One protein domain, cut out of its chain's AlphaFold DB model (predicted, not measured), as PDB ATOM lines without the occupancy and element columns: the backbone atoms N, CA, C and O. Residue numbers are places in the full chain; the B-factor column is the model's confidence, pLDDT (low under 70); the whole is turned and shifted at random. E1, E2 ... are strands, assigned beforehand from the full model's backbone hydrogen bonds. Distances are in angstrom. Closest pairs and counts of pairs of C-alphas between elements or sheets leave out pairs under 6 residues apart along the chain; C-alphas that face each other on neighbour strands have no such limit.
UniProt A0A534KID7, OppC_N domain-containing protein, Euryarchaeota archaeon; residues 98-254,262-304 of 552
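Overview. This is residues 98 to 254 and 262 to 304 of the 552 residues of the protein "OppC_N domain-containing protein" of Euryarchaeota archaeon (UniProt A0A534KID7). Three twisted antiparallel sheets make a stack: E5 E6 E7 E8, the middle layer, forms a sandwich with E9 E10 E11 E12 and is partly face to face with E1 E2 E3 E4. Under half of the 200 printed residues, 79, are in twelve named strands, with no named helix: all strand, compact, radius of gyration of the C-alphas 17.2 A, spans 61 by 49 by 29 A.

Along the chain. Find C-alpha 106 at (-60.846, 41.055, 112.354), where E1, residues 106 to 109, begins; E2, 120 to 127, E3, 132 to 139, and E4, 155 to 159, follow. Next come E5, 174 to 180, E6, 198 to 203, E7, 206 to 211, E8, 216 to 222, E9, 229 to 232, E10, 264 to 270, and E11, 274 to 281. E12, 295 to 303, 25.0 A long, ends at (-54.282, 30.605, 139.119).

Arrangement. E2 and E3 are a hairpin; see N 123 and O 136, 2.8 A. The closest C-alphas of E1 and E5 are Gly 108 and Trp 179, 5.6 A.

Size, cuts and confidence. Residues 255 to 261 are not printed, a 22.5 A gap between C-alphas. E3 to E4 is among the long links. pLDDT is under 70 at 98 to 103, 112 to 117 and 140 to 153.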
ATOM      1  N   GLN A  98     -56.501  57.734 108.879       62.47
ATOM      2  CA  GLN A  98     -55.567  58.304 109.851       62.47
ATOM      3  C   GLN A  98     -56.003  57.964 111.287       62.47
ATOM      4  O   GLN A  98     -57.187  58.045 111.619       62.47
ATOM      5  N   ASN A  99     -55.030  57.617 112.133       63.53
ATOM      6  CA  ASN A  99     -55.188  57.255 113.546       63.53
ATOM      7  C   ASN A  99     -55.811  55.875 113.838       63.53
ATOM      8  O   ASN A  99     -56.177  55.637 114.984       63.53
ATOM      9  N   GLN A 100     -55.943  54.955 112.879       65.56
ATOM     10  CA  GLN A 100     -56.253  53.551 113.206       65.56
ATOM     11  C   GLN A 100     -55.001  52.799 113.681       65.56
ATOM     12  O   GLN A 100     -53.889  53.119 113.252       65.56
ATOM     13  N   SER A 101     -55.164  51.826 114.585       62.69
ATOM     14  CA  SER A 101     -54.057  50.946 114.974       62.69
ATOM     15  C   SER A 101     -53.670  50.046 113.797       62.69
ATOM     16  O   SER A 101     -54.528  49.579 113.053       62.69
ATOM     17  N   TYR A 102     -52.368  49.807 113.620       55.50
ATOM     18  CA  TYR A 102     -51.835  48.873 112.620       55.50
ATOM     19  C   TYR A 102     -51.917  47.434 113.154       55.50
ATOM     20  O   TYR A 102     -50.907  46.752 113.308       55.50
ATOM     21  N   GLU A 103     -53.114  47.001 113.535       65.38
ATOM     22  CA  GLU A 103     -53.386  45.605 113.881       65.38
ATOM     23  C   GLU A 103     -54.085  44.918 112.709       65.38
ATOM     24  O   GLU A 103     -54.703  45.572 111.866       65.38
ATOM     25  N   VAL A 104     -53.946  43.594 112.628       73.81
ATOM     26  CA  VAL A 104     -54.624  42.803 111.598       73.81
ATOM     27  C   VAL A 104     -56.139  42.975 111.782       73.81
ATOM     28  O   VAL A 104     -56.624  42.788 112.900       73.81
ATOM     29  N   PRO A 105     -56.897  43.343 110.731       82.56
ATOM     30  CA  PRO A 105     -58.341  43.494 110.843       82.56
ATOM     31  C   PRO A 105     -58.993  42.164 111.211       82.56
ATOM     32  O   PRO A 105     -58.638  41.115 110.671       82.56
ATOM     33  N   VAL A 106     -60.001  42.217 112.077       89.62
ATOM     34  CA  VAL A 106     -60.846  41.055 112.354       89.62
ATOM     35  C   VAL A 106     -61.783  40.866 111.165       89.62
ATOM     36  O   VAL A 106     -62.443  41.813 110.733       89.62
ATOM     37  N   ILE A 107     -61.827  39.650 110.624       87.44
ATOM     38  CA  ILE A 107     -62.729  39.282 109.532       87.44
ATOM     39  C   ILE A 107     -63.889  38.484 110.113       87.44
ATOM     40  O   ILE A 107     -63.678  37.459 110.757       87.44
ATOM     41  N   GLY A 108     -65.109  38.968 109.894       88.12
ATOM     42  CA  GLY A 108     -66.314  38.391 110.468       88.12
ATOM     43  C   GLY A 108     -67.335  37.962 109.417       88.12
ATOM     44  O   GLY A 108     -68.035  38.826 108.890       88.12
ATOM     45  N   PRO A 109     -67.485  36.663 109.105       87.94
ATOM     46  CA  PRO A 109     -68.526  36.216 108.183       87.94
ATOM     47  C   PRO A 109     -69.924  36.479 108.771       87.94
ATOM     48  O   PRO A 109     -70.150  36.270 109.966       87.94
ATOM     49  N   THR A 110     -70.865  36.937 107.939       86.81
ATOM     50  CA  THR A 110     -72.268  37.208 108.335       86.81
ATOM     51  C   THR A 110     -73.206  36.053 108.075       86.81
ATOM     52  O   THR A 110     -74.289  35.977 108.652       86.81
ATOM     53  N   THR A 111     -72.811  35.159 107.182       76.69
ATOM     54  CA  THR A 111     -73.540  33.938 106.905       76.69
ATOM     55  C   THR A 111     -72.639  32.753 107.156       76.69
ATOM     56  O   THR A 111     -71.412  32.862 107.119       76.69
ATOM     57  N   PRO A 112     -73.233  31.585 107.390       64.06
ATOM     58  CA  PRO A 112     -72.450  30.377 107.498       64.06
ATOM     59  C   PRO A 112     -71.869  30.005 106.131       64.06
ATOM     60  O   PRO A 112     -72.196  30.658 105.145       64.06
ATOM     61  N   LEU A 113     -71.029  28.962 106.064       63.62
ATOM     62  CA  LEU A 113     -70.255  28.494 104.888       63.62
ATOM     63  C   LEU A 113     -71.083  28.100 103.625       63.62
ATOM     64  O   LEU A 113     -70.634  27.307 102.802       63.62
ATOM     65  N   PHE A 114     -72.298  28.620 103.473       58.12
ATOM     66  CA  PHE A 114     -73.282  28.367 102.436       58.12
ATOM     67  C   PHE A 114     -73.377  29.583 101.496       58.12
ATOM     68  O   PHE A 114     -73.877  30.638 101.902       58.12
ATOM     69  N   PRO A 115     -72.904  29.469 100.242       57.41
ATOM     70  CA  PRO A 115     -72.890  30.590  99.300       57.41
ATOM     71  C   PRO A 115     -74.299  31.050  98.880       57.41
ATOM     72  O   PRO A 115     -74.470  32.176  98.422       57.41
ATOM     73  N   ASP A 116     -75.319  30.209  99.053       59.47
ATOM     74  CA  ASP A 116     -76.724  30.479  98.732       59.47
ATOM     75  C   ASP A 116     -77.430  31.404  99.733       59.47
ATOM     76  O   ASP A 116     -78.476  31.965  99.410       59.47
ATOM     77  N   VAL A 117     -76.843  31.638 100.911       66.50
ATOM     78  CA  VAL A 117     -77.411  32.541 101.933       66.50
ATOM     79  C   VAL A 117     -77.142  34.017 101.590       66.50
ATOM     80  O   VAL A 117     -77.714  34.921 102.192       66.50
ATOM     81  N   GLY A 118     -76.309  34.284 100.575       71.62
ATOM     82  CA  GLY A 118     -76.122  35.624 100.010       71.62
ATOM     83  C   GLY A 118     -75.437  36.628 100.943       71.62
ATOM     84  O   GLY A 118     -75.581  37.837 100.732       71.62
ATOM     85  N   GLY A 119     -74.727  36.136 101.963       79.56
ATOM     86  CA  GLY A 119     -73.999  36.955 102.926       79.56
ATOM     87  C   GLY A 119     -72.659  37.484 102.433       79.56
ATOM     88  O   GLY A 119     -72.351  37.490 101.237       79.56
ATOM     89  N   GLY A 120     -71.867  37.968 103.380       82.44
ATOM     90  CA  GLY A 120     -70.567  38.571 103.138       82.44
ATOM     91  C   GLY A 120     -69.680  38.518 104.376       82.44
ATOM     92  O   GLY A 120     -69.902  37.729 105.296       82.44
ATOM     93  N   GLU A 121     -68.673  39.376 104.390       86.50
ATOM     94  CA  GLU A 121     -67.672  39.457 105.446       86.50
ATOM     95  C   GLU A 121     -67.577  40.889 105.965       86.50
ATOM     96  O   GLU A 121     -67.456  41.843 105.199       86.50
ATOM     97  N   TRP A 122     -67.593  41.057 107.280       88.62
ATOM     98  CA  TRP A 122     -67.242  42.312 107.921       88.62
ATOM     99  C   TRP A 122     -65.732  42.408 108.073       88.62
ATOM    100  O   TRP A 122     -65.117  41.576 108.732       88.62
ATOM    101  N   THR A 123     -65.138  43.459 107.514       88.50
ATOM    102  CA  THR A 123     -63.787  43.884 107.886       88.50
ATOM    103  C   THR A 123     -63.895  44.827 109.071       88.50
ATOM    104  O   THR A 123     -64.467  45.913 108.948       88.50
ATOM    105  N   ILE A 124     -63.349  44.427 110.213       89.62
ATOM    106  CA  ILE A 124     -63.481  45.145 111.476       89.62
ATOM    107  C   ILE A 124     -62.106  45.679 111.879       89.62
ATOM    108  O   ILE A 124     -61.174  44.927 112.153       89.62
ATOM    109  N   ASN A 125     -61.997  47.002 111.911       88.19
ATOM    110  CA  ASN A 125     -60.819  47.740 112.353       88.19
ATOM    111  C   ASN A 125     -61.132  48.508 113.631       88.19
ATOM    112  O   ASN A 125     -62.295  48.767 113.957       88.19
ATOM    113  N   SER A 126     -60.095  48.949 114.338       87.75
ATOM    114  CA  SER A 126     -60.297  49.743 115.540       87.75
ATOM    115  C   SER A 126     -59.245  50.812 115.782       87.75
ATOM    116  O   SER A 126     -58.239  50.934 115.084       87.75
ATOM    117  N   ASN A 127     -59.548  51.662 116.753       86.44
ATOM    118  CA  ASN A 127     -58.651  52.656 117.297       86.44
ATOM    119  C   ASN A 127     -58.571  52.438 118.806       86.44
ATOM    120  O   ASN A 127     -59.521  52.743 119.527       86.44
ATOM    121  N   THR A 128     -57.432  51.929 119.266       82.00
ATOM    122  CA  THR A 128     -57.199  51.571 120.672       82.00
ATOM    123  C   THR A 128     -57.261  52.778 121.613       82.00
ATOM    124  O   THR A 128     -57.791  52.673 122.720       82.00
ATOM    125  N   SER A 129     -56.786  53.944 121.157       78.19
ATOM    126  CA  SER A 129     -56.712  55.181 121.951       78.19
ATOM    127  C   SER A 129     -58.071  55.856 122.121       78.19
ATOM    128  O   SER A 129     -58.391  56.349 123.198       78.19
ATOM    129  N   HIS A 130     -58.885  55.859 121.064       81.00
ATOM    130  CA  HIS A 130     -60.225  56.454 121.066       81.00
ATOM    131  C   HIS A 130     -61.346  55.424 121.266       81.00
ATOM    132  O   HIS A 130     -62.512  55.776 121.115       81.00
ATOM    133  N   ALA A 131     -60.999  54.160 121.536       87.31
ATOM    134  CA  ALA A 131     -61.926  53.036 121.679       87.31
ATOM    135  C   ALA A 131     -63.006  52.991 120.575       87.31
ATOM    136  O   ALA A 131     -64.170  52.713 120.830       87.31
ATOM    137  N   THR A 132     -62.636  53.316 119.334       88.62
ATOM    138  CA  THR A 132     -63.585  53.393 118.212       88.62
ATOM    139  C   THR A 132     -63.476  52.146 117.345       88.62
ATOM    140  O   THR A 132     -62.367  51.773 116.967       88.62
ATOM    141  N   ILE A 133     -64.608  51.546 116.977       90.38
ATOM    142  CA  ILE A 133     -64.696  50.376 116.093       90.38
ATOM    143  C   ILE A 133     -65.242  50.817 114.734       90.38
ATOM    144  O   ILE A 133     -66.218  51.567 114.665       90.38
ATOM    145  N   TYR A 134     -64.611  50.353 113.660       88.56
ATOM    146  CA  TYR A 134     -65.008  50.585 112.275       88.56
ATOM    147  C   TYR A 134     -65.309  49.241 111.629       88.56
ATOM    148  O   TYR A 134     -64.452  48.363 111.634       88.56
ATOM    149  N   MET A 135     -66.501  49.080 111.070       88.94
ATOM    150  CA  MET A 135     -66.902  47.857 110.386       88.94
ATOM    151  C   MET A 135     -67.296  48.195 108.957       88.94
ATOM    152  O   MET A 135     -68.152  49.052 108.743       88.94
ATOM    153  N   ASP A 136     -66.701  47.517 107.985       86.44
ATOM    154  CA  ASP A 136     -67.028  47.672 106.571       86.44
ATOM    155  C   ASP A 136     -67.459  46.327 105.998       86.44
ATOM    156  O   ASP A 136     -66.720  45.344 106.089       86.44
ATOM    157  N   PHE A 137     -68.668  46.277 105.448       86.06
ATOM    158  CA  PHE A 137     -69.237  45.046 104.922       86.06
ATOM    159  C   PHE A 137     -68.776  44.819 103.487       86.06
ATOM    160  O   PHE A 137     -69.000  45.644 102.601       86.06
ATOM    161  N   MET A 138     -68.176  43.662 103.250       79.69
ATOM    162  CA  MET A 138     -67.804  43.175 101.936       79.69
ATOM    163  C   MET A 138     -68.780  42.080 101.538       79.69
ATOM    164  O   MET A 138     -68.715  40.950 102.019       79.69
ATOM    165  N   LYS A 139     -69.693  42.403 100.627       74.75
ATOM    166  CA  LYS A 139     -70.505  41.375  99.981       74.75
ATOM    167  C   LYS A 139     -69.646  40.616  98.974       74.75
ATOM    168  O   LYS A 139     -68.816  41.231  98.304       74.75
ATOM    169  N   TYR A 140     -69.876  39.310  98.829       64.88
ATOM    170  CA  TYR A 140     -69.230  38.520  97.779       64.88
ATOM    171  C   TYR A 140     -69.412  39.230  96.422       64.88
ATOM    172  O   TYR A 140     -70.560  39.461  96.016       64.88
ATOM    173  N   PRO A 141     -68.325  39.646  95.741       55.47
ATOM    174  CA  PRO A 141     -68.446  40.474  94.555       55.47
ATOM    175  C   PRO A 141     -69.106  39.659  93.448       55.47
ATOM    176  O   PRO A 141     -68.664  38.567  93.087       55.47
ATOM    177  N   ALA A 142     -70.184  40.196  92.887       52.97
ATOM    178  CA  ALA A 142     -70.862  39.606  91.747       52.97
ATOM    179  C   ALA A 142     -70.010  39.779  90.476       52.97
ATOM    180  O   ALA A 142     -70.365  40.585  89.634       52.97
ATOM    181  N   LYS A 143     -68.874  39.080  90.331       54.47
ATOM    182  CA  LYS A 143     -67.964  39.173  89.162       54.47
ATOM    183  C   LYS A 143     -67.777  40.607  88.618       54.47
ATOM    184  O   LYS A 143     -67.754  40.818  87.406       54.47
ATOM    185  N   THR A 144     -67.693  41.604  89.499       56.62
ATOM    186  CA  THR A 144     -67.433  42.996  89.124       56.62
ATOM    187  C   THR A 144     -65.963  43.320  89.363       56.62
ATOM    188  O   THR A 144     -65.337  42.801  90.282       56.62
ATOM    189  N   ASN A 145     -65.401  44.207  88.541       59.22
ATOM    190  CA  ASN A 145     -64.029  44.706  88.707       59.22
ATOM    191  C   ASN A 145     -63.933  45.851  89.736       59.22
ATOM    192  O   ASN A 145     -62.910  46.532  89.810       59.22
ATOM    193  N   GLU A 146     -64.997  46.109  90.495       62.56
ATOM    194  CA  GLU A 146     -65.056  47.201  91.466       62.56
ATOM    195  C   GLU A 146     -64.656  46.705  92.855       62.56
ATOM    196  O   GLU A 146     -65.041  45.617  93.281       62.56
ATOM    197  N   SER A 147     -63.861  47.512  93.563       63.94
ATOM    198  CA  SER A 147     -63.442  47.181  94.925       63.94
ATOM    199  C   SER A 147     -64.636  47.229  95.882       63.94
ATOM    200  O   SER A 147     -65.294  48.272  95.925       63.94
ATOM    201  N   PRO A 148     -64.865  46.191  96.714       63.28
ATOM    202  CA  PRO A 148     -65.954  46.164  97.690       63.28
ATOM    203  C   PRO A 148     -65.831  47.278  98.740       63.28
ATOM    204  O   PRO A 148     -66.804  47.615  99.396       63.28
ATOM    205  N   PHE A 149     -64.650  47.891  98.883       66.69
ATOM    206  CA  PHE A 149     -64.433  49.041  99.763       66.69
ATOM    207  C   PHE A 149     -64.799  50.394  99.128       66.69
ATOM    208  O   PHE A 149     -64.844  51.410  99.824       66.69
ATOM    209  N   LEU A 150     -64.988  50.442  97.805       59.41
ATOM    210  CA  LEU A 150     -65.364  51.653  97.067       59.41
ATOM    211  C   LEU A 150     -66.877  51.715  96.823       59.41
ATOM    212  O   LEU A 150     -67.443  52.810  96.805       59.41
ATOM    213  N   THR A 151     -67.537  50.561  96.727       57.09
ATOM    214  CA  THR A 151     -68.989  50.399  96.845       57.09
ATOM    215  C   THR A 151     -69.391  50.537  98.317       57.09
ATOM    216  O   THR A 151     -69.488  49.564  99.054       57.09
ATOM    217  N   ARG A 152     -69.541  51.784  98.789       56.34
ATOM    218  CA  ARG A 152     -69.886  52.143 100.183       56.34
ATOM    219  C   ARG A 152     -71.318  51.748 100.587       56.34
ATOM    220  O   ARG A 152     -72.083  52.598 101.043       56.34
ATOM    221  N   ASP A 153     -71.699  50.490 100.434       62.75
ATOM    222  CA  ASP A 153     -73.096  50.101 100.626       62.75
ATOM    223  C   ASP A 153     -73.446  49.932 102.113       62.75
ATOM    224  O   ASP A 153     -74.567  50.245 102.518       62.75
ATOM    225  N   LEU A 154     -72.489  49.508 102.953       80.56
ATOM    226  CA  LEU A 154     -72.718  49.342 104.389       80.56
ATOM    227  C   LEU A 154     -71.418  49.465 105.214       80.56
ATOM    228  O   LEU A 154     -70.607  48.544 105.281       80.56
ATOM    229  N   SER A 155     -71.264  50.606 105.892       84.88
ATOM    230  CA  SER A 155     -70.184  50.876 106.851       84.88
ATOM    231  C   SER A 155     -70.772  51.344 108.180       84.88
ATOM    232  O   SER A 155     -71.671  52.185 108.204       84.88
ATOM    233  N   LEU A 156     -70.245  50.834 109.289       88.94
ATOM    234  CA  LEU A 156     -70.676  51.164 110.644       88.94
ATOM    235  C   LEU A 156     -69.497  51.688 111.462       88.94
ATOM    236  O   LEU A 156     -68.349  51.274 111.286       88.94
ATOM    237  N   ARG A 157     -69.792  52.614 112.372       89.56
ATOM    238  CA  ARG A 157     -68.817  53.174 113.305       89.56
ATOM    239  C   ARG A 157     -69.429  53.238 114.693       89.56
ATOM    240  O   ARG A 157     -70.499  53.816 114.861       89.56
ATOM    241  N   PHE A 158     -68.706  52.711 115.671       90.81
ATOM    242  CA  PHE A 158     -69.148  52.641 117.057       90.81
ATOM    243  C   PHE A 158     -68.097  53.219 118.002       90.81
ATOM    244  O   PHE A 158     -66.897  53.065 117.774       90.81
ATOM    245  N   ASP A 159     -68.555  53.862 119.073       90.81
ATOM    246  CA  ASP A 159     -67.744  54.132 120.259       90.81
ATOM    247  C   ASP A 159     -67.916  52.949 121.220       90.81
ATOM    248  O   ASP A 159     -69.003  52.740 121.760       90.81
ATOM    249  N   ALA A 160     -66.859  52.158 121.417       89.88
ATOM    250  CA  ALA A 160     -66.893  50.970 122.265       89.88
ATOM    251  C   ALA A 160     -67.174  51.304 123.738       89.88
ATOM    252  O   ALA A 160     -67.644  50.439 124.470       89.88
ATOM    253  N   THR A 161     -66.952  52.554 124.174       90.06
ATOM    254  CA  THR A 161     -67.311  52.981 125.535       90.06
ATOM    255  C   THR A 161     -68.817  53.092 125.745       90.06
ATOM    256  O   THR A 161     -69.283  52.976 126.872       90.06
ATOM    257  N   GLN A 162     -69.582  53.310 124.675       88.75
ATOM    258  CA  GLN A 162     -71.033  53.518 124.721       88.75
ATOM    259  C   GLN A 162     -71.812  52.340 124.130       88.75
ATOM    260  O   GLN A 162     -73.031  52.247 124.297       88.75
ATOM    261  N   LEU A 163     -71.118  51.446 123.424       86.56
ATOM    262  CA  LEU A 163     -71.715  50.286 122.786       86.56
ATOM    263  C   LEU A 163     -72.369  49.372 123.835       86.56
ATOM    264  O   LEU A 163     -71.851  49.181 124.935       86.56
ATOM    265  N   PHE A 164     -73.539  48.839 123.488       90.38
ATOM    266  CA  PHE A 164     -74.392  47.991 124.326       90.38
ATOM    267  C   PHE A 164     -74.976  48.663 125.575       90.38
ATOM    268  O   PHE A 164     -75.547  47.983 126.423       90.38
ATOM    269  N   ASN A 165     -74.889  49.997 125.683       83.38
ATOM    270  CA  ASN A 165     -75.363  50.766 126.841       83.38
ATOM    271  C   ASN A 165     -74.768  50.273 128.176       83.38
ATOM    272  O   ASN A 165     -75.432  50.302 129.217       83.38
ATOM    273  N   ALA A 166     -73.515  49.815 128.143       75.81
ATOM    274  CA  ALA A 166     -72.834  49.231 129.287       75.81
ATOM    275  C   ALA A 166     -72.748  50.223 130.469       75.81
ATOM    276  O   ALA A 166     -72.270  51.349 130.330       75.81
ATOM    277  N   SER A 167     -73.169  49.789 131.663       77.94
ATOM    278  CA  SER A 167     -73.095  50.582 132.899       77.94
ATOM    279  C   SER A 167     -72.430  49.784 134.032       77.94
ATOM    280  O   SER A 167     -72.869  48.666 134.302       77.94
ATOM    281  N   PRO A 168     -71.376  50.308 134.695       83.94
ATOM    282  CA  PRO A 168     -70.697  51.582 134.420       83.94
ATOM    283  C   PRO A 168     -69.990  51.573 133.057       83.94
ATOM    284  O   PRO A 168     -69.697  50.501 132.535       83.94
ATOM    285  N   LEU A 169     -69.702  52.738 132.472       86.44
ATOM    286  CA  LEU A 169     -69.019  52.801 131.173       86.44
ATOM    287  C   LEU A 169     -67.637  52.119 131.260       86.44
ATOM    288  O   LEU A 169     -66.895  52.388 132.214       86.44
ATOM    289  N   PRO A 170     -67.275  51.240 130.309       86.81
ATOM    290  CA  PRO A 170     -65.968  50.607 130.300       86.81
ATOM    291  C   PRO A 170     -64.863  51.634 130.078       86.81
ATOM    292  O   PRO A 170     -65.017  52.631 129.371       86.81
ATOM    293  N   SER A 171     -63.722  51.377 130.708       84.62
ATOM    294  CA  SER A 171     -62.577  52.283 130.661       84.62
ATOM    295  C   SER A 171     -61.622  51.893 129.526       84.62
ATOM    296  O   SER A 171     -61.171  50.747 129.499       84.62
ATOM    297  N   PRO A 172     -61.259  52.822 128.621       86.38
ATOM    298  CA  PRO A 172     -60.185  52.621 127.646       86.38
ATOM    299  C   PRO A 172     -58.839  52.239 128.308       86.38
ATOM    300  O   PRO A 172     -58.648  52.501 129.500       86.38
ATOM    301  N   PRO A 173     -57.875  51.670 127.557       88.75
ATOM    302  CA  PRO A 173     -57.891  51.450 126.110       88.75
ATOM    303  C   PRO A 173     -58.652  50.187 125.698       88.75
ATOM    304  O   PRO A 173     -58.772  49.228 126.462       88.75
ATOM    305  N   LEU A 174     -59.123  50.190 124.454       89.50
ATOM    306  CA  LEU A 174     -59.564  48.981 123.764       89.50
ATOM    307  C   LEU A 174     -58.322  48.144 123.425       89.50
ATOM    308  O   LEU A 174     -57.428  48.646 122.745       89.50
ATOM    309  N   SER A 175     -58.254  46.913 123.935       89.19
ATOM    310  CA  SER A 175     -57.063  46.053 123.846       89.19
ATOM    311  C   SER A 175     -57.202  44.875 122.885       89.19
ATOM    312  O   SER A 175     -56.188  44.398 122.391       89.19
ATOM    313  N   ALA A 176     -58.419  44.393 122.629       91.75
ATOM    314  CA  ALA A 176     -58.677  43.339 121.649       91.75
ATOM    315  C   ALA A 176     -60.145  43.350 121.211       91.75
ATOM    316  O   ALA A 176     -61.026  43.680 122.011       91.75
ATOM    317  N   ILE A 177     -60.404  42.949 119.965       93.75
ATOM    318  CA  ILE A 177     -61.743  42.734 119.402       93.75
ATOM    319  C   ILE A 177     -61.783  41.355 118.757       93.75
ATOM    320  O   ILE A 177     -60.801  40.906 118.176       93.75
ATOM    321  N   TYR A 178     -62.949  40.732 118.837       95.62
ATOM    322  CA  TYR A 178     -63.274  39.427 118.302       95.62
ATOM    323  C   TYR A 178     -64.662  39.445 117.664       95.62
ATOM    324  O   TYR A 178     -65.519  40.268 118.018       95.62
ATOM    325  N   TRP A 179     -64.888  38.518 116.739       94.94
ATOM    326  CA  TRP A 179     -66.158  38.364 116.044       94.94
ATOM    327  C   TRP A 179     -66.757  36.993 116.316       94.94
ATOM    328  O   TRP A 179     -66.170  35.966 115.995       94.94
ATOM    329  N   ILE A 180     -67.982  36.977 116.832       95.06
ATOM    330  CA  ILE A 180     -68.748  35.747 116.987       95.06
ATOM    331  C   ILE A 180     -69.507  35.491 115.689       95.06
ATOM    332  O   ILE A 180     -70.530  36.128 115.410       95.06
ATOM    333  N   ALA A 181     -69.026  34.512 114.924       92.25
ATOM    334  CA  ALA A 181     -69.678  34.061 113.706       92.25
ATOM    335  C   ALA A 181     -71.094  33.521 114.008       92.25
ATOM    336  O   ALA A 181     -71.278  32.746 114.960       92.25
ATOM    337  N   PRO A 182     -72.111  33.885 113.210       92.00
ATOM    338  CA  PRO A 182     -73.474  33.420 113.426       92.00
ATOM    339  C   PRO A 182     -73.623  31.910 113.165       92.00
ATOM    340  O   PRO A 182     -72.981  31.318 112.294       92.00
ATOM    341  N   GLY A 183     -74.478  31.265 113.955       90.12
ATOM    342  CA  GLY A 183     -74.816  29.844 113.883       90.12
ATOM    343  C   GLY A 183     -76.210  29.574 113.306       90.12
ATOM    344  O   GLY A 183     -76.888  30.494 112.856       90.12
ATOM    345  N   LYS A 184     -76.637  28.302 113.307       89.12
ATOM    346  CA  LYS A 184     -78.042  27.922 113.045       89.12
ATOM    347  C   LYS A 184     -78.808  27.756 114.346       89.12
ATOM    348  O   LYS A 184     -78.280  27.131 115.268       89.12
ATOM    349  N   ASN A 185     -80.052  28.223 114.394       89.31
ATOM    350  CA  ASN A 185     -80.978  27.807 115.449       89.31
ATOM    351  C   ASN A 185     -81.514  26.383 115.174       89.31
ATOM    352  O   ASN A 185     -81.232  25.778 114.135       89.31
ATOM    353  N   ILE A 186     -82.295  25.829 116.106       88.00
ATOM    354  CA  ILE A 186     -82.922  24.497 115.953       88.00
ATOM    355  C   ILE A 186     -83.881  24.393 114.754       88.00
ATOM    356  O   ILE A 186     -84.157  23.287 114.292       88.00
ATOM    357  N   SER A 187     -84.364  25.530 114.248       87.12
ATOM    358  CA  SER A 187     -85.237  25.648 113.073       87.12
ATOM    359  C   SER A 187     -84.453  25.839 111.767       87.12
ATOM    360  O   SER A 187     -85.056  26.027 110.714       87.12
ATOM    361  N   PHE A 188     -83.117  25.752 111.814       85.69
ATOM    362  CA  PHE A 188     -82.192  25.958 110.692       85.69
ATOM    363  C   PHE A 188     -82.161  27.381 110.110       85.69
ATOM    364  O   PHE A 188     -81.641  27.587 109.012       85.69
ATOM    365  N   GLU A 189     -82.648  28.372 110.851       87.62
ATOM    366  CA  GLU A 189     -82.546  29.781 110.474       87.62
ATOM    367  C   GLU A 189     -81.121  30.300 110.713       87.62
ATOM    368  O   GLU A 189     -80.366  29.751 111.520       87.62
ATOM    369  N   THR A 190     -80.727  31.329 109.959       84.12
ATOM    370  CA  THR A 190     -79.341  31.833 109.922       84.12
ATOM    371  C   THR A 190     -79.224  33.334 110.167       84.12
ATOM    372  O   THR A 190     -78.119  33.858 110.095       84.12
ATOM    373  N   GLY A 191     -80.320  34.015 110.513       88.19
ATOM    374  CA  GLY A 191     -80.365  35.470 110.688       88.19
ATOM    375  C   GLY A 191     -80.267  36.259 109.369       88.19
ATOM    376  O   GLY A 191     -80.329  35.677 108.283       88.19
ATOM    377  N   PRO A 192     -80.158  37.599 109.441       89.88
ATOM    378  CA  PRO A 192     -79.988  38.456 108.267       89.88
ATOM    379  C   PRO A 192     -78.670  38.184 107.511       89.88
ATOM    380  O   PRO A 192     -77.675  37.806 108.126       89.88
ATOM    381  N   PRO A 193     -78.605  38.415 106.187       86.56
ATOM    382  CA  PRO A 193     -77.393  38.158 105.404       86.56
ATOM    383  C   PRO A 193     -76.292  39.221 105.570       86.56
ATOM    384  O   PRO A 193     -75.135  38.949 105.266       86.56
ATOM    385  N   ASP A 194     -76.613  40.432 106.025       85.62
ATOM    386  CA  ASP A 194     -75.695  41.579 106.108       85.62
ATOM    387  C   ASP A 194     -75.479  42.074 107.552       85.62
ATOM    388  O   ASP A 194     -74.347  42.276 107.987       85.62
ATOM    389  N   LYS A 195     -76.551  42.230 108.332       90.88
ATOM    390  CA  LYS A 195     -76.518  42.687 109.732       90.88
ATOM    391  C   LYS A 195     -76.665  41.516 110.691       90.88
ATOM    392  O   LYS A 195     -77.731  41.310 111.269       90.88
ATOM    393  N   ASN A 196     -75.613  40.716 110.791       91.69
ATOM    394  CA  ASN A 196     -75.633  39.491 111.574       91.69
ATOM    395  C   ASN A 196     -74.264  39.150 112.143       91.69
ATOM    396  O   ASN A 196     -73.262  39.446 111.504       91.69
ATOM    397  N   GLY A 197     -74.254  38.521 113.317       92.81
ATOM    398  CA  GLY A 197     -73.068  38.230 114.128       92.81
ATOM    399  C   GLY A 197     -72.991  39.115 115.374       92.81
ATOM    400  O   GLY A 197     -73.811  40.011 115.555       92.81
ATOM    401  N   ALA A 198     -72.048  38.826 116.267       95.25
ATOM    402  CA  ALA A 198     -71.870  39.574 117.513       95.25
ATOM    403  C   ALA A 198     -70.406  39.979 117.716       95.25
ATOM    404  O   ALA A 198     -69.493  39.338 117.199       95.25
ATOM    405  N   LEU A 199     -70.186  41.046 118.483       96.31
ATOM    406  CA  LEU A 199     -68.853  41.509 118.858       96.31
ATOM    407  C   LEU A 199     -68.532  41.080 120.281       96.31
ATOM    408  O   LEU A 199     -69.365  41.205 121.178       96.31
ATOM    409  N   ALA A 200     -67.293  40.655 120.484       96.50
ATOM    410  CA  ALA A 200     -66.698  40.486 121.797       96.50
ATOM    411  C   ALA A 200     -65.422  41.329 121.860       96.50
ATOM    412  O   ALA A 200     -64.634  41.329 120.919       96.50
ATOM    413  N   PHE A 201     -65.202  42.077 122.935       94.94
ATOM    414  CA  PHE A 201     -64.009  42.912 123.046       94.94
ATOM    415  C   PHE A 201     -63.551  43.092 124.489       94.94
ATOM    416  O   PHE A 201     -64.314  42.921 125.444       94.94
ATOM    417  N   PHE A 202     -62.278  43.456 124.624       94.12
ATOM    418  CA  PHE A 202     -61.644  43.765 125.895       94.12
ATOM    419  C   PHE A 202     -61.300  45.249 125.966       94.12
ATOM    420  O   PHE A 202     -60.662  45.805 125.071       94.12
ATOM    421  N   MET A 203     -61.713  45.887 127.054       91.75
ATOM    422  CA  MET A 203     -61.394  47.273 127.376       91.75
ATOM    423  C   MET A 203     -60.790  47.326 128.766       91.75
ATOM    424  O   MET A 203     -61.496  47.205 129.767       91.75
ATOM    425  N   ASN A 204     -59.469  47.483 128.829       91.81
ATOM    426  CA  ASN A 204     -58.708  47.382 130.070       91.81
ATOM    427  C   ASN A 204     -59.031  46.076 130.832       91.81
ATOM    428  O   ASN A 204     -58.531  45.015 130.470       91.81
ATOM    429  N   ARG A 205     -59.878  46.132 131.868       93.75
ATOM    430  CA  ARG A 205     -60.298  44.975 132.676       93.75
ATOM    431  C   ARG A 205     -61.696  44.472 132.336       93.75
ATOM    432  O   ARG A 205     -62.108  43.469 132.900       93.75
ATOM    433  N   ASP A 206     -62.436  45.141 131.470       94.62
ATOM    434  CA  ASP A 206     -63.784  44.725 131.107       94.62
ATOM    435  C   ASP A 206     -63.752  43.827 129.870       94.62
ATOM    436  O   ASP A 206     -63.121  44.154 128.867       94.62
ATOM    437  N   PHE A 207     -64.451  42.700 129.955       96.31
ATOM    438  CA  PHE A 207     -64.813  41.849 128.831       96.31
ATOM    439  C   PHE A 207     -66.294  42.056 128.527       96.31
ATOM    440  O   PHE A 207     -67.129  41.903 129.425       96.31
ATOM    441  N   ILE A 208     -66.614  42.428 127.290       96.25
ATOM    442  CA  ILE A 208     -67.970  42.796 126.876       96.25
ATOM    443  C   ILE A 208     -68.321  42.056 125.592       96.25
ATOM    444  O   ILE A 208     -67.513  41.993 124.667       96.25
ATOM    445  N   VAL A 209     -69.536  41.515 125.542       97.12
ATOM    446  CA  VAL A 209     -70.088  40.811 124.387       97.12
ATOM    447  C   VAL A 209     -71.490  41.323 124.097       97.12
ATOM    448  O   VAL A 209     -72.316  41.427 125.007       97.12
ATOM    449  N   GLY A 210     -71.786  41.600 122.832       95.50
ATOM    450  CA  GLY A 210     -73.099  42.082 122.425       95.50
ATOM    451  C   GLY A 210     -73.338  42.030 120.922       95.50
ATOM    452  O   GLY A 210     -72.418  41.847 120.123       95.50
ATOM    453  N   ASP A 211     -74.600  42.195 120.542       94.62
ATOM    454  CA  ASP A 211     -75.029  42.304 119.149       94.62
ATOM    455  C   ASP A 211     -74.974  43.784 118.711       94.62
ATOM    456  O   ASP A 211     -75.777  44.597 119.188       94.62
ATOM    457  N   PRO A 212     -74.036  44.173 117.822       93.94
ATOM    458  CA  PRO A 212     -73.846  45.568 117.417       93.94
ATOM    459  C   PRO A 212     -74.986  46.128 116.564       93.94
ATOM    460  O   PRO A 212     -75.094  47.345 116.419       93.94
ATOM    461  N   PHE A 213     -75.841  45.279 115.995       93.50
ATOM    462  CA  PHE A 213     -76.916  45.700 115.098       93.50
ATOM    463  C   PHE A 213     -78.205  46.007 115.853       93.50
ATOM    464  O   PHE A 213     -78.965  46.888 115.449       93.50
ATOM    465  N   THR A 214     -78.436  45.300 116.958       91.94
ATOM    466  CA  THR A 214     -79.549  45.560 117.880       91.94
ATOM    467  C   THR A 214     -79.128  46.387 119.097       91.94
ATOM    468  O   THR A 214     -79.985  46.836 119.856       91.94
ATOM    469  N   ASN A 215     -77.822  46.636 119.257       92.50
ATOM    470  CA  ASN A 215     -77.210  47.287 120.416       92.50
ATOM    471  C   ASN A 215     -77.575  46.593 121.744       92.50
ATOM    472  O   ASN A 215     -77.778  47.249 122.767       92.50
ATOM    473  N   ALA A 216     -77.685  45.262 121.711       91.25
ATOM    474  CA  ALA A 216     -78.063  44.443 122.854       91.25
ATOM    475  C   ALA A 216     -76.826  43.842 123.538       91.25
ATOM    476  O   ALA A 216     -76.023  43.163 122.894       91.25
ATOM    477  N   GLU A 217     -76.690  44.062 124.848       93.75
ATOM    478  CA  GLU A 217     -75.677  43.387 125.667       93.75
ATOM    479  C   GLU A 217     -76.041  41.903 125.833       93.75
ATOM    480  O   GLU A 217     -77.174  41.567 126.181       93.75
ATOM    481  N   ILE A 218     -75.077  41.016 125.586       95.00
ATOM    482  CA  ILE A 218     -75.216  39.564 125.782       95.00
ATOM    483  C   ILE A 218     -74.553  39.149 127.095       95.00
ATOM    484  O   ILE A 218     -75.097  38.348 127.856       95.00
ATOM    485  N   PHE A 219     -73.346  39.654 127.343       95.94
ATOM    486  CA  PHE A 219     -72.575  39.309 128.526       95.94
ATOM    487  C   PHE A 219     -71.541  40.380 128.846       95.94
ATOM    488  O   PHE A 219     -70.922  40.957 127.951       95.94
ATOM    489  N   ARG A 220     -71.285  40.570 130.140       94.19
ATOM    490  CA  ARG A 220     -70.217  41.425 130.634       94.19
ATOM    491  C   ARG A 220     -69.555  40.825 131.866       94.19
ATOM    492  O   ARG A 220     -70.225  40.303 132.755       94.19
ATOM    493  N   ALA A 221     -68.234  40.961 131.948       94.75
ATOM    494  CA  ALA A 221     -67.463  40.617 133.133       94.75
ATOM    495  C   ALA A 221     -66.323  41.614 133.367       94.75
ATOM    496  O   ALA A 221     -65.585  41.949 132.443       94.75
ATOM    497  N   THR A 222     -66.127  42.032 134.619       94.69
ATOM    498  CA  THR A 222     -64.937  42.788 135.031       94.69
ATOM    499  C   THR A 222     -63.891  41.824 135.588       94.69
ATOM    500  O   THR A 222     -64.089  41.173 136.615       94.69
ATOM    501  N   LEU A 223     -62.758  41.734 134.901       95.31
ATOM    502  CA  LEU A 223     -61.626  40.878 135.226       95.31
ATOM    503  C   LEU A 223     -60.932  41.354 136.516       95.31
ATOM    504  O   LEU A 223     -60.772  42.560 136.735       95.31
ATOM    505  N   PRO A 224     -60.422  40.441 137.361       95.56
ATOM    506  CA  PRO A 224     -59.624  40.795 138.536       95.56
ATOM    507  C   PRO A 224     -58.200  41.270 138.181       95.56
ATOM    508  O   PRO A 224     -57.477  41.735 139.056       95.56
ATOM    509  N   PHE A 225     -57.807  41.187 136.909       95.75
ATOM    510  CA  PHE A 225     -56.496  41.561 136.378       95.75
ATOM    511  C   PHE A 225     -56.636  42.264 135.022       95.75
ATOM    512  O   PHE A 225     -57.667  42.148 134.365       95.75
ATOM    513  N   VAL A 226     -55.584  42.966 134.593       95.00
ATOM    514  CA  VAL A 226     -55.464  43.463 133.214       95.00
ATOM    515  C   VAL A 226     -54.917  42.320 132.352       95.00
ATOM    516  O   VAL A 226     -53.850  41.794 132.683       95.00
ATOM    517  N   PRO A 227     -55.633  41.871 131.308       95.94
ATOM    518  CA  PRO A 227     -55.186  40.770 130.477       95.94
ATOM    519  C   PRO A 227     -54.014  41.202 129.589       95.94
ATOM    520  O   PRO A 227     -54.008  42.291 129.022       95.94
ATOM    521  N   VAL A 228     -53.031  40.314 129.470       95.19
ATOM    522  CA  VAL A 228     -51.899  40.413 128.536       95.19
ATOM    523  C   VAL A 228     -52.147  39.530 127.314       95.19
ATOM    524  O   VAL A 228     -51.765  39.880 126.203       95.19
ATOM    525  N   TRP A 229     -52.825  38.400 127.511       95.88
ATOM    526  CA  TRP A 229     -53.259  37.501 126.452       95.88
ATOM    527  C   TRP A 229     -54.772  37.387 126.464       95.88
ATOM    528  O   TRP A 229     -55.384  37.166 127.511       95.88
ATOM    529  N   THR A 230     -55.364  37.508 125.287       96.19
ATOM    530  CA  THR A 230     -56.780  37.239 125.054       96.19
ATOM    531  C   THR A 230     -56.915  36.422 123.780       96.19
ATOM    532  O   THR A 230     -55.978  36.371 122.982       96.19
ATOM    533  N   GLY A 231     -58.051  35.764 123.607       94.69
ATOM    534  CA  GLY A 231     -58.347  35.056 122.372       94.69
ATOM    535  C   GLY A 231     -59.730  34.436 122.383       94.69
ATOM    536  O   GLY A 231     -60.409  34.401 123.412       94.69
ATOM    537  N   GLU A 232     -60.116  33.928 121.225       94.19
ATOM    538  CA  GLU A 232     -61.365  33.217 120.986       94.19
ATOM    539  C   GLU A 232     -61.081  31.817 120.445       94.19
ATOM    540  O   GLU A 232     -60.021  31.563 119.862       94.19
ATOM    541  N   ASP A 233     -62.005  30.886 120.664       92.44
ATOM    542  CA  ASP A 233     -61.876  29.561 120.076       92.44
ATOM    543  C   ASP A 233     -62.155  29.593 118.556       92.44
ATOM    544  O   ASP A 233     -62.947  30.413 118.073       92.44
ATOM    545  N   PRO A 234     -61.548  28.681 117.775       89.06
ATOM    546  CA  PRO A 234     -61.680  28.694 116.320       89.06
ATOM    547  C   PRO A 234     -63.106  28.549 115.780       89.06
ATOM    548  O   PRO A 234     -63.394  29.023 114.682       89.06
ATOM    549  N   GLU A 235     -63.997  27.865 116.500       87.75
ATOM    550  CA  GLU A 235     -65.380  27.682 116.063       87.75
ATOM    551  C   GLU A 235     -66.201  28.960 116.258       87.75
ATOM    552  O   GLU A 235     -67.071  29.268 115.438       87.75
ATOM    553  N   SER A 236     -65.910  29.722 117.314       88.56
ATOM    554  CA  SER A 236     -66.500  31.046 117.545       88.56
ATOM    555  C   SER A 236     -66.115  32.050 116.474       88.56
ATOM    556  O   SER A 236     -66.997  32.737 115.961       88.56
ATOM    557  N   ALA A 237     -64.846  32.046 116.068       86.38
ATOM    558  CA  ALA A 237     -64.329  32.895 114.998       86.38
ATOM    559  C   ALA A 237     -64.875  32.533 113.600       86.38
ATOM    560  O   ALA A 237     -64.668  33.265 112.637       86.38
ATOM    561  N   GLY A 238     -65.526  31.372 113.446       84.94
ATOM    562  CA  GLY A 238     -65.914  30.845 112.132       84.94
ATOM    563  C   GLY A 238     -64.738  30.282 111.321       84.94
ATOM    564  O   GLY A 238     -64.843  30.120 110.108       84.94
ATOM    565  N   ASN A 239     -63.622  29.952 111.979       85.44
ATOM    566  CA  ASN A 239     -62.424  29.425 111.325       85.44
ATOM    567  C   ASN A 239     -62.502  27.919 111.030       85.44
ATOM    568  O   ASN A 239     -61.721  27.416 110.216       85.44
ATOM    569  N   LEU A 240     -63.424  27.186 111.660       83.50
ATOM    570  CA  LEU A 240     -63.647  25.768 111.362       83.50
ATOM    571  C   LEU A 240     -64.481  25.577 110.089       83.50
ATOM    572  O   LEU A 240     -65.385  26.355 109.799       83.50
ATOM    573  N   ILE A 241     -64.244  24.473 109.372       77.88
ATOM    574  CA  ILE A 241     -65.031  24.044 108.194       77.88
ATOM    575  C   ILE A 241     -66.339  23.373 108.653       77.88
ATOM    576  O   ILE A 241     -66.765  22.330 108.164       77.88
ATOM    577  N   SER A 242     -66.969  23.939 109.673       78.00
ATOM    578  CA  SER A 242     -68.267  23.513 110.159       78.00
ATOM    579  C   SER A 242     -68.991  24.685 110.750       78.00
ATOM    580  O   SER A 242     -68.433  25.470 111.512       78.00
ATOM    581  N   GLN A 243     -70.276  24.744 110.448       80.12
ATOM    582  CA  GLN A 243     -71.121  25.760 111.014       80.12
ATOM    583  C   GLN A 243     -71.520  25.401 112.454       80.12
ATOM    584  O   GLN A 243     -72.078  24.321 112.666       80.12
ATOM    585  N   PRO A 244     -71.380  26.333 113.404       87.00
ATOM    586  CA  PRO A 244     -71.936  26.193 114.742       87.00
ATOM    587  C   PRO A 244     -73.461  26.100 114.718       87.00
ATOM    588  O   PRO A 244     -74.138  26.931 114.113       87.00
ATOM    589  N   THR A 245     -74.019  25.094 115.381       87.38
ATOM    590  CA  THR A 245     -75.458  24.812 115.317       87.38
ATOM    591  C   THR A 245     -76.024  24.585 116.711       87.38
ATOM    592  O   THR A 245     -75.465  23.821 117.500       87.38
ATOM    593  N   GLN A 246     -77.147  25.235 117.009       88.50
ATOM    594  CA  GLN A 246     -77.974  24.904 118.158       88.50
ATOM    595  C   GLN A 246     -78.590  23.523 117.947       88.50
ATOM    596  O   GLN A 246     -79.084  23.196 116.869       88.50
ATOM    597  N   ARG A 247     -78.584  22.698 118.989       86.44
ATOM    598  CA  ARG A 247     -79.086  21.328 118.916       86.44
ATOM    599  C   ARG A 247     -80.259  21.108 119.838       86.44
ATOM    600  O   ARG A 247     -80.402  21.740 120.880       86.44
ATOM    601  N   GLN A 248     -81.051  20.118 119.459       85.69
ATOM    602  CA  GLN A 248     -82.136  19.608 120.266       85.69
ATOM    603  C   GLN A 248     -81.605  18.572 121.269       85.69
ATOM    604  O   GLN A 248     -80.995  17.575 120.881       85.69
ATOM    605  N   GLY A 249     -81.804  18.821 122.565       80.00
ATOM    606  CA  GLY A 249     -81.460  17.902 123.653       80.00
ATOM    607  C   GLY A 249     -82.289  16.618 123.647       80.00
ATOM    608  O   GLY A 249     -83.353  16.580 123.018       80.00
ATOM    609  N   PRO A 250     -81.828  15.575 124.365       79.25
ATOM    610  CA  PRO A 250     -82.615  14.369 124.563       79.25
ATOM    611  C   PRO A 250     -83.932  14.721 125.253       79.25
ATOM    612  O   PRO A 250     -83.980  15.571 126.144       79.25
ATOM    613  N   SER A 251     -85.004  14.069 124.820       80.25
ATOM    614  CA  SER A 251     -86.309  14.250 125.434       80.25
ATOM    615  C   SER A 251     -86.485  13.359 126.651       80.25
ATOM    616  O   SER A 251     -86.052  12.207 126.652       80.25
ATOM    617  N   CYS A 252     -87.178  13.875 127.663       79.56
ATOM    618  CA  CYS A 252     -87.658  13.072 128.781       79.56
ATOM    619  C   CYS A 252     -88.889  12.219 128.421       79.56
ATOM    620  O   CYS A 252     -89.197  11.281 129.154       79.56
ATOM    621  N   CYS A 253     -89.573  12.508 127.305       81.06
ATOM    622  CA  CYS A 253     -90.842  11.886 126.926       81.06
ATOM    623  C   CYS A 253     -90.896  11.548 125.428       81.06
ATOM    624  O   CYS A 253     -90.429  12.303 124.576       81.06
ATOM    625  N   PHE A 254     -91.539  10.435 125.076       77.25
ATOM    626  CA  PHE A 254     -91.760  10.079 123.672       77.25
ATOM    627  C   PHE A 254     -92.611  11.147 122.960       77.25
ATOM    628  O   PHE A 254     -93.667  11.530 123.456       77.25
ATOM    629  N   GLY A 262     -76.715  25.129 123.025       86.75
ATOM    630  CA  GLY A 262     -75.729  25.762 122.145       86.75
ATOM    631  C   GLY A 262     -76.316  26.731 121.100       86.75
ATOM    632  O   GLY A 262     -77.483  27.106 121.203       86.75
ATOM    633  N   PRO A 263     -75.516  27.141 120.098       89.31
ATOM    634  CA  PRO A 263     -74.075  26.934 120.046       89.31
ATOM    635  C   PRO A 263     -73.386  27.745 121.154       89.31
ATOM    636  O   PRO A 263     -73.827  28.836 121.522       89.31
ATOM    637  N   TYR A 264     -72.324  27.170 121.708       92.00
ATOM    638  CA  TYR A 264     -71.521  27.789 122.758       92.00
ATOM    639  C   TYR A 264     -70.230  28.338 122.155       92.00
ATOM    640  O   TYR A 264     -69.693  27.766 121.207       92.00
ATOM    641  N   ARG A 265     -69.768  29.462 122.696       93.69
ATOM    642  CA  ARG A 265     -68.633  30.246 122.213       93.69
ATOM    643  C   ARG A 265     -67.655  30.462 123.339       93.69
ATOM    644  O   ARG A 265     -68.091  30.823 124.429       93.69
ATOM    645  N   TYR A 266     -66.366  30.285 123.102       95.69
ATOM    646  CA  TYR A 266     -65.376  30.380 124.157       95.69
ATOM    647  C   TYR A 266     -64.354  31.475 123.903       95.69
ATOM    648  O   TYR A 266     -63.811  31.630 122.813       95.69
ATOM    649  N   PHE A 267     -64.063  32.201 124.976       97.81
ATOM    650  CA  PHE A 267     -63.077  33.272 125.012       97.81
ATOM    651  C   PHE A 267     -62.162  33.078 126.204       97.81
ATOM    652  O   PHE A 267     -62.577  32.527 127.224       97.81
ATOM    653  N   TYR A 268     -60.933  33.564 126.111       97.56
ATOM    654  CA  TYR A 268     -60.008  33.558 127.231       97.56
ATOM    655  C   TYR A 268     -59.383  34.922 127.472       97.56
ATOM    656  O   TYR A 268     -59.200  35.724 126.560       97.56
ATOM    657  N   ALA A 269     -59.019  35.152 128.729       97.94
ATOM    658  CA  ALA A 269     -58.246  36.292 129.179       97.94
ATOM    659  C   ALA A 269     -57.228  35.823 130.218       97.94
ATOM    660  O   ALA A 269     -57.573  35.100 131.150       97.94
ATOM    661  N   SER A 270     -55.973  36.233 130.076       97.88
ATOM    662  CA  SER A 270     -54.896  35.858 130.987       97.88
ATOM    663  C   SER A 270     -53.894  36.988 131.148       97.88
ATOM    664  O   SER A 270     -53.562  37.667 130.182       97.88
ATOM    665  N   ASN A 271     -53.367  37.179 132.354       97.06
ATOM    666  CA  ASN A 271     -52.192  38.028 132.598       97.06
ATOM    667  C   ASN A 271     -50.892  37.202 132.731       97.06
ATOM    668  O   ASN A 271     -49.886  37.713 133.220       97.06
ATOM    669  N   GLY A 272     -50.935  35.910 132.388       96.19
ATOM    670  CA  GLY A 272     -49.827  34.966 132.541       96.19
ATOM    671  C   GLY A 272     -49.746  34.274 133.907       96.19
ATOM    672  O   GLY A 272     -49.016  33.297 134.025       96.19
ATOM    673  N   THR A 273     -50.494  34.714 134.926       97.50
ATOM    674  CA  THR A 273     -50.553  34.065 136.261       97.50
ATOM    675  C   THR A 273     -51.973  33.772 136.748       97.50
ATOM    676  O   THR A 273     -52.184  32.855 137.537       97.50
ATOM    677  N   SER A 274     -52.958  34.502 136.240       97.62
ATOM    678  CA  SER A 274     -54.388  34.289 136.425       97.62
ATOM    679  C   SER A 274     -55.046  34.235 135.052       97.62
ATOM    680  O   SER A 274     -54.755  35.058 134.185       97.62
ATOM    681  N   THR A 275     -55.915  33.250 134.849       98.00
ATOM    682  CA  THR A 275     -56.606  32.997 133.582       98.00
ATOM    683  C   THR A 275     -58.092  32.797 133.830       98.00
ATOM    684  O   THR A 275     -58.478  32.041 134.721       98.00
ATOM    685  N   LEU A 276     -58.918  33.458 133.024       97.88
ATOM    686  CA  LEU A 276     -60.361  33.275 132.970       97.88
ATOM    687  C   LEU A 276     -60.761  32.800 131.577       97.88
ATOM    688  O   LEU A 276     -60.299  33.354 130.580       97.88
ATOM    689  N   ILE A 277     -61.621  31.788 131.527       97.44
ATOM    690  CA  ILE A 277     -62.256  31.297 130.303       97.44
ATOM    691  C   ILE A 277     -63.750  31.576 130.413       97.44
ATOM    692  O   ILE A 277     -64.349  31.309 131.456       97.44
ATOM    693  N   PHE A 278     -64.345  32.095 129.350       96.94
ATOM    694  CA  PHE A 278     -65.757  32.445 129.263       96.94
ATOM    695  C   PHE A 278     -66.461  31.521 128.285       96.94
ATOM    696  O   PHE A 278     -65.875  31.139 127.278       96.94
ATOM    697  N   GLU A 279     -67.715  31.202 128.575       95.38
ATOM    698  CA  GLU A 279     -68.652  30.575 127.650       95.38
ATOM    699  C   GLU A 279     -69.772  31.576 127.359       95.38
ATOM    700  O   GLU A 279     -70.423  32.053 128.287       95.38
ATOM    701  N   ILE A 280     -70.009  31.876 126.087       95.94
ATOM    702  CA  ILE A 280     -71.098  32.719 125.602       95.94
ATOM    703  C   ILE A 280     -72.046  31.851 124.781       95.94
ATOM    704  O   ILE A 280     -71.623  31.070 123.935       95.94
ATOM    705  N   THR A 281     -73.343  31.994 125.008       93.69
ATOM    706  CA  THR A 281     -74.381  31.425 124.152       93.69
ATOM    707  C   THR A 281     -74.861  32.514 123.207       93.69
ATOM    708  O   THR A 281     -75.347  33.549 123.659       93.69
ATOM    709  N   TYR A 282     -74.712  32.296 121.902       93.31
ATOM    710  CA  TYR A 282     -75.188  33.214 120.868       93.31
ATOM    711  C   TYR A 282     -75.386  32.468 119.548       93.31
ATOM    712  O   TYR A 282     -74.470  31.784 119.087       93.31
ATOM    713  N   VAL A 283     -76.568  32.620 118.942       92.25
ATOM    714  CA  VAL A 283     -76.915  31.996 117.659       92.25
ATOM    715  C   VAL A 283     -76.700  32.986 116.511       92.25
ATOM    716  O   VAL A 283     -75.684  32.900 115.831       92.25
ATOM    717  N   HIS A 284     -77.629  33.915 116.286       92.62
ATOM    718  CA  HIS A 284     -77.571  34.927 115.231       92.62
ATOM    719  C   HIS A 284     -78.439  36.137 115.604       92.62
ATOM    720  O   HIS A 284     -79.289  36.061 116.496       92.62
ATOM    721  N   THR A 285     -78.253  37.249 114.898       92.31
ATOM    722  CA  THR A 285     -79.009  38.486 115.108       92.31
ATOM    723  C   THR A 285     -80.485  38.260 114.795       92.31
ATOM    724  O   THR A 285     -80.834  37.592 113.817       92.31
ATOM    725  N   GLY A 286     -81.363  38.828 115.624       86.69
ATOM    726  CA  GLY A 286     -82.805  38.856 115.376       86.69
ATOM    727  C   GLY A 286     -83.527  37.507 115.459       86.69
ATOM    728  O   GLY A 286     -84.628  37.408 114.925       86.69
ATOM    729  N   ASP A 287     -82.945  36.487 116.103       84.75
ATOM    730  CA  ASP A 287     -83.639  35.220 116.383       84.75
ATOM    731  C   ASP A 287     -84.917  35.481 117.203       84.75
ATOM    732  O   ASP A 287     -84.854  35.929 118.350       84.75
ATOM    733  N   GLN A 288     -86.084  35.255 116.591       72.44
ATOM    734  CA  GLN A 288     -87.388  35.536 117.206       72.44
ATOM    735  C   GLN A 288     -87.905  34.380 118.063       72.44
ATOM    736  O   GLN A 288     -88.795  34.576 118.891       72.44
ATOM    737  N   THR A 289     -87.348  33.182 117.888       70.69
ATOM    738  CA  THR A 289     -87.716  31.988 118.654       70.69
ATOM    739  C   THR A 289     -86.468  31.310 119.206       70.69
ATOM    740  O   THR A 289     -86.214  30.141 118.896       70.69
ATOM    741  N   PRO A 290     -85.672  32.017 120.031       71.50
ATOM    742  CA  PRO A 290     -84.437  31.462 120.536       71.50
ATOM    743  C   PRO A 290     -84.761  30.257 121.413       71.50
ATOM    744  O   PRO A 290     -85.388  30.381 122.466       71.50
ATOM    745  N   GLY A 291     -84.295  29.074 121.005       74.94
ATOM    746  CA  GLY A 291     -84.364  27.887 121.859       74.94
ATOM    747  C   GLY A 291     -83.617  28.094 123.187       74.94
ATOM    748  O   GLY A 291     -83.889  27.401 124.166       74.94
ATOM    749  N   ILE A 292     -82.683  29.058 123.218       82.44
ATOM    750  CA  ILE A 292     -81.943  29.535 124.387       82.44
ATOM    751  C   ILE A 292     -81.642  31.018 124.192       82.44
ATOM    752  O   ILE A 292     -81.114  31.404 123.149       82.44
ATOM    753  N   SER A 293     -81.907  31.831 125.211       87.88
ATOM    754  CA  SER A 293     -81.549  33.247 125.185       87.88
ATOM    755  C   SER A 293     -80.027  33.456 125.133       87.88
ATOM    756  O   SER A 293     -79.292  32.751 125.839       87.88
ATOM    757  N   PRO A 294     -79.542  34.459 124.376       92.38
ATOM    758  CA  PRO A 294     -78.149  34.867 124.439       92.38
ATOM    759  C   PRO A 294     -77.728  35.184 125.876       92.38
ATOM    760  O   PRO A 294     -78.467  35.827 126.619       92.38
ATOM    761  N   SER A 295     -76.573  34.677 126.293       93.88
ATOM    762  CA  SER A 295     -76.073  34.823 127.665       93.88
ATOM    763  C   SER A 295     -74.589  34.472 127.745       93.88
ATOM    764  O   SER A 295     -74.005  34.022 126.762       93.88
ATOM    765  N   GLY A 296     -73.967  34.628 128.914       94.62
ATOM    766  CA  GLY A 296     -72.607  34.150 129.141       94.62
ATOM    767  C   GLY A 296     -72.319  33.795 130.594       94.62
ATOM    768  O   GLY A 296     -73.077  34.140 131.502       94.62
ATOM    769  N   ARG A 297     -71.219  33.073 130.813       94.31
ATOM    770  CA  ARG A 297     -70.728  32.663 132.136       94.31
ATOM    771  C   ARG A 297     -69.225  32.395 132.125       94.31
ATOM    772  O   ARG A 297     -68.620  32.204 131.074       94.31
ATOM    773  N   VAL A 298     -68.622  32.342 133.310       94.88
ATOM    774  CA  VAL A 298     -67.226  31.912 133.480       94.88
ATOM    775  C   VAL A 298     -67.169  30.384 133.490       94.88
ATOM    776  O   VAL A 298     -67.826  29.743 134.305       94.88
ATOM    777  N   ALA A 299     -66.375  29.825 132.585       93.19
ATOM    778  CA  ALA A 299     -66.129  28.397 132.410       93.19
ATOM    779  C   ALA A 299     -64.969  27.881 133.271       93.19
ATOM    780  O   ALA A 299     -65.032  26.793 133.836       93.19
ATOM    781  N   LEU A 300     -63.903  28.673 133.402       95.31
ATOM    782  CA  LEU A 300     -62.740  28.327 134.215       95.31
ATOM    783  C   LEU A 300     -62.141  29.588 134.834       95.31
ATOM    784  O   LEU A 300     -61.995  30.605 134.161       95.31
ATOM    785  N   SER A 301     -61.741  29.477 136.100       96.44
ATOM    786  CA  SER A 301     -60.836  30.408 136.769       96.44
ATOM    787  C   SER A 301     -59.617  29.635 137.246       96.44
ATOM    788  O   SER A 301     -59.740  28.683 138.017       96.44
ATOM    789  N   PHE A 302     -58.446  30.014 136.749       97.31
ATOM    790  CA  PHE A 302     -57.193  29.321 137.008       97.31
ATOM    791  C   PHE A 302     -56.137  30.294 137.522       97.31
ATOM    792  O   PHE A 302     -55.925  31.353 136.935       97.31
ATOM    793  N   ASN A 303     -55.437  29.894 138.584       96.94
ATOM    794  CA  ASN A 303     -54.282  30.605 139.119       96.94
ATOM    795  C   ASN A 303     -53.044  29.717 138.984       96.94
ATOM    796  O   ASN A 303     -52.932  28.685 139.643       96.94
ATOM    797  N   GLY A 304     -52.118  30.134 138.130       95.50
ATOM    798  CA  GLY A 304     -50.857  29.461 137.865       95.50
ATOM    799  C   GLY A 304     -50.098  30.145 136.734       95.50
ATOM    800  O   GLY A 304     -50.694  30.722 135.824       95.50
TER     801      GLY A 304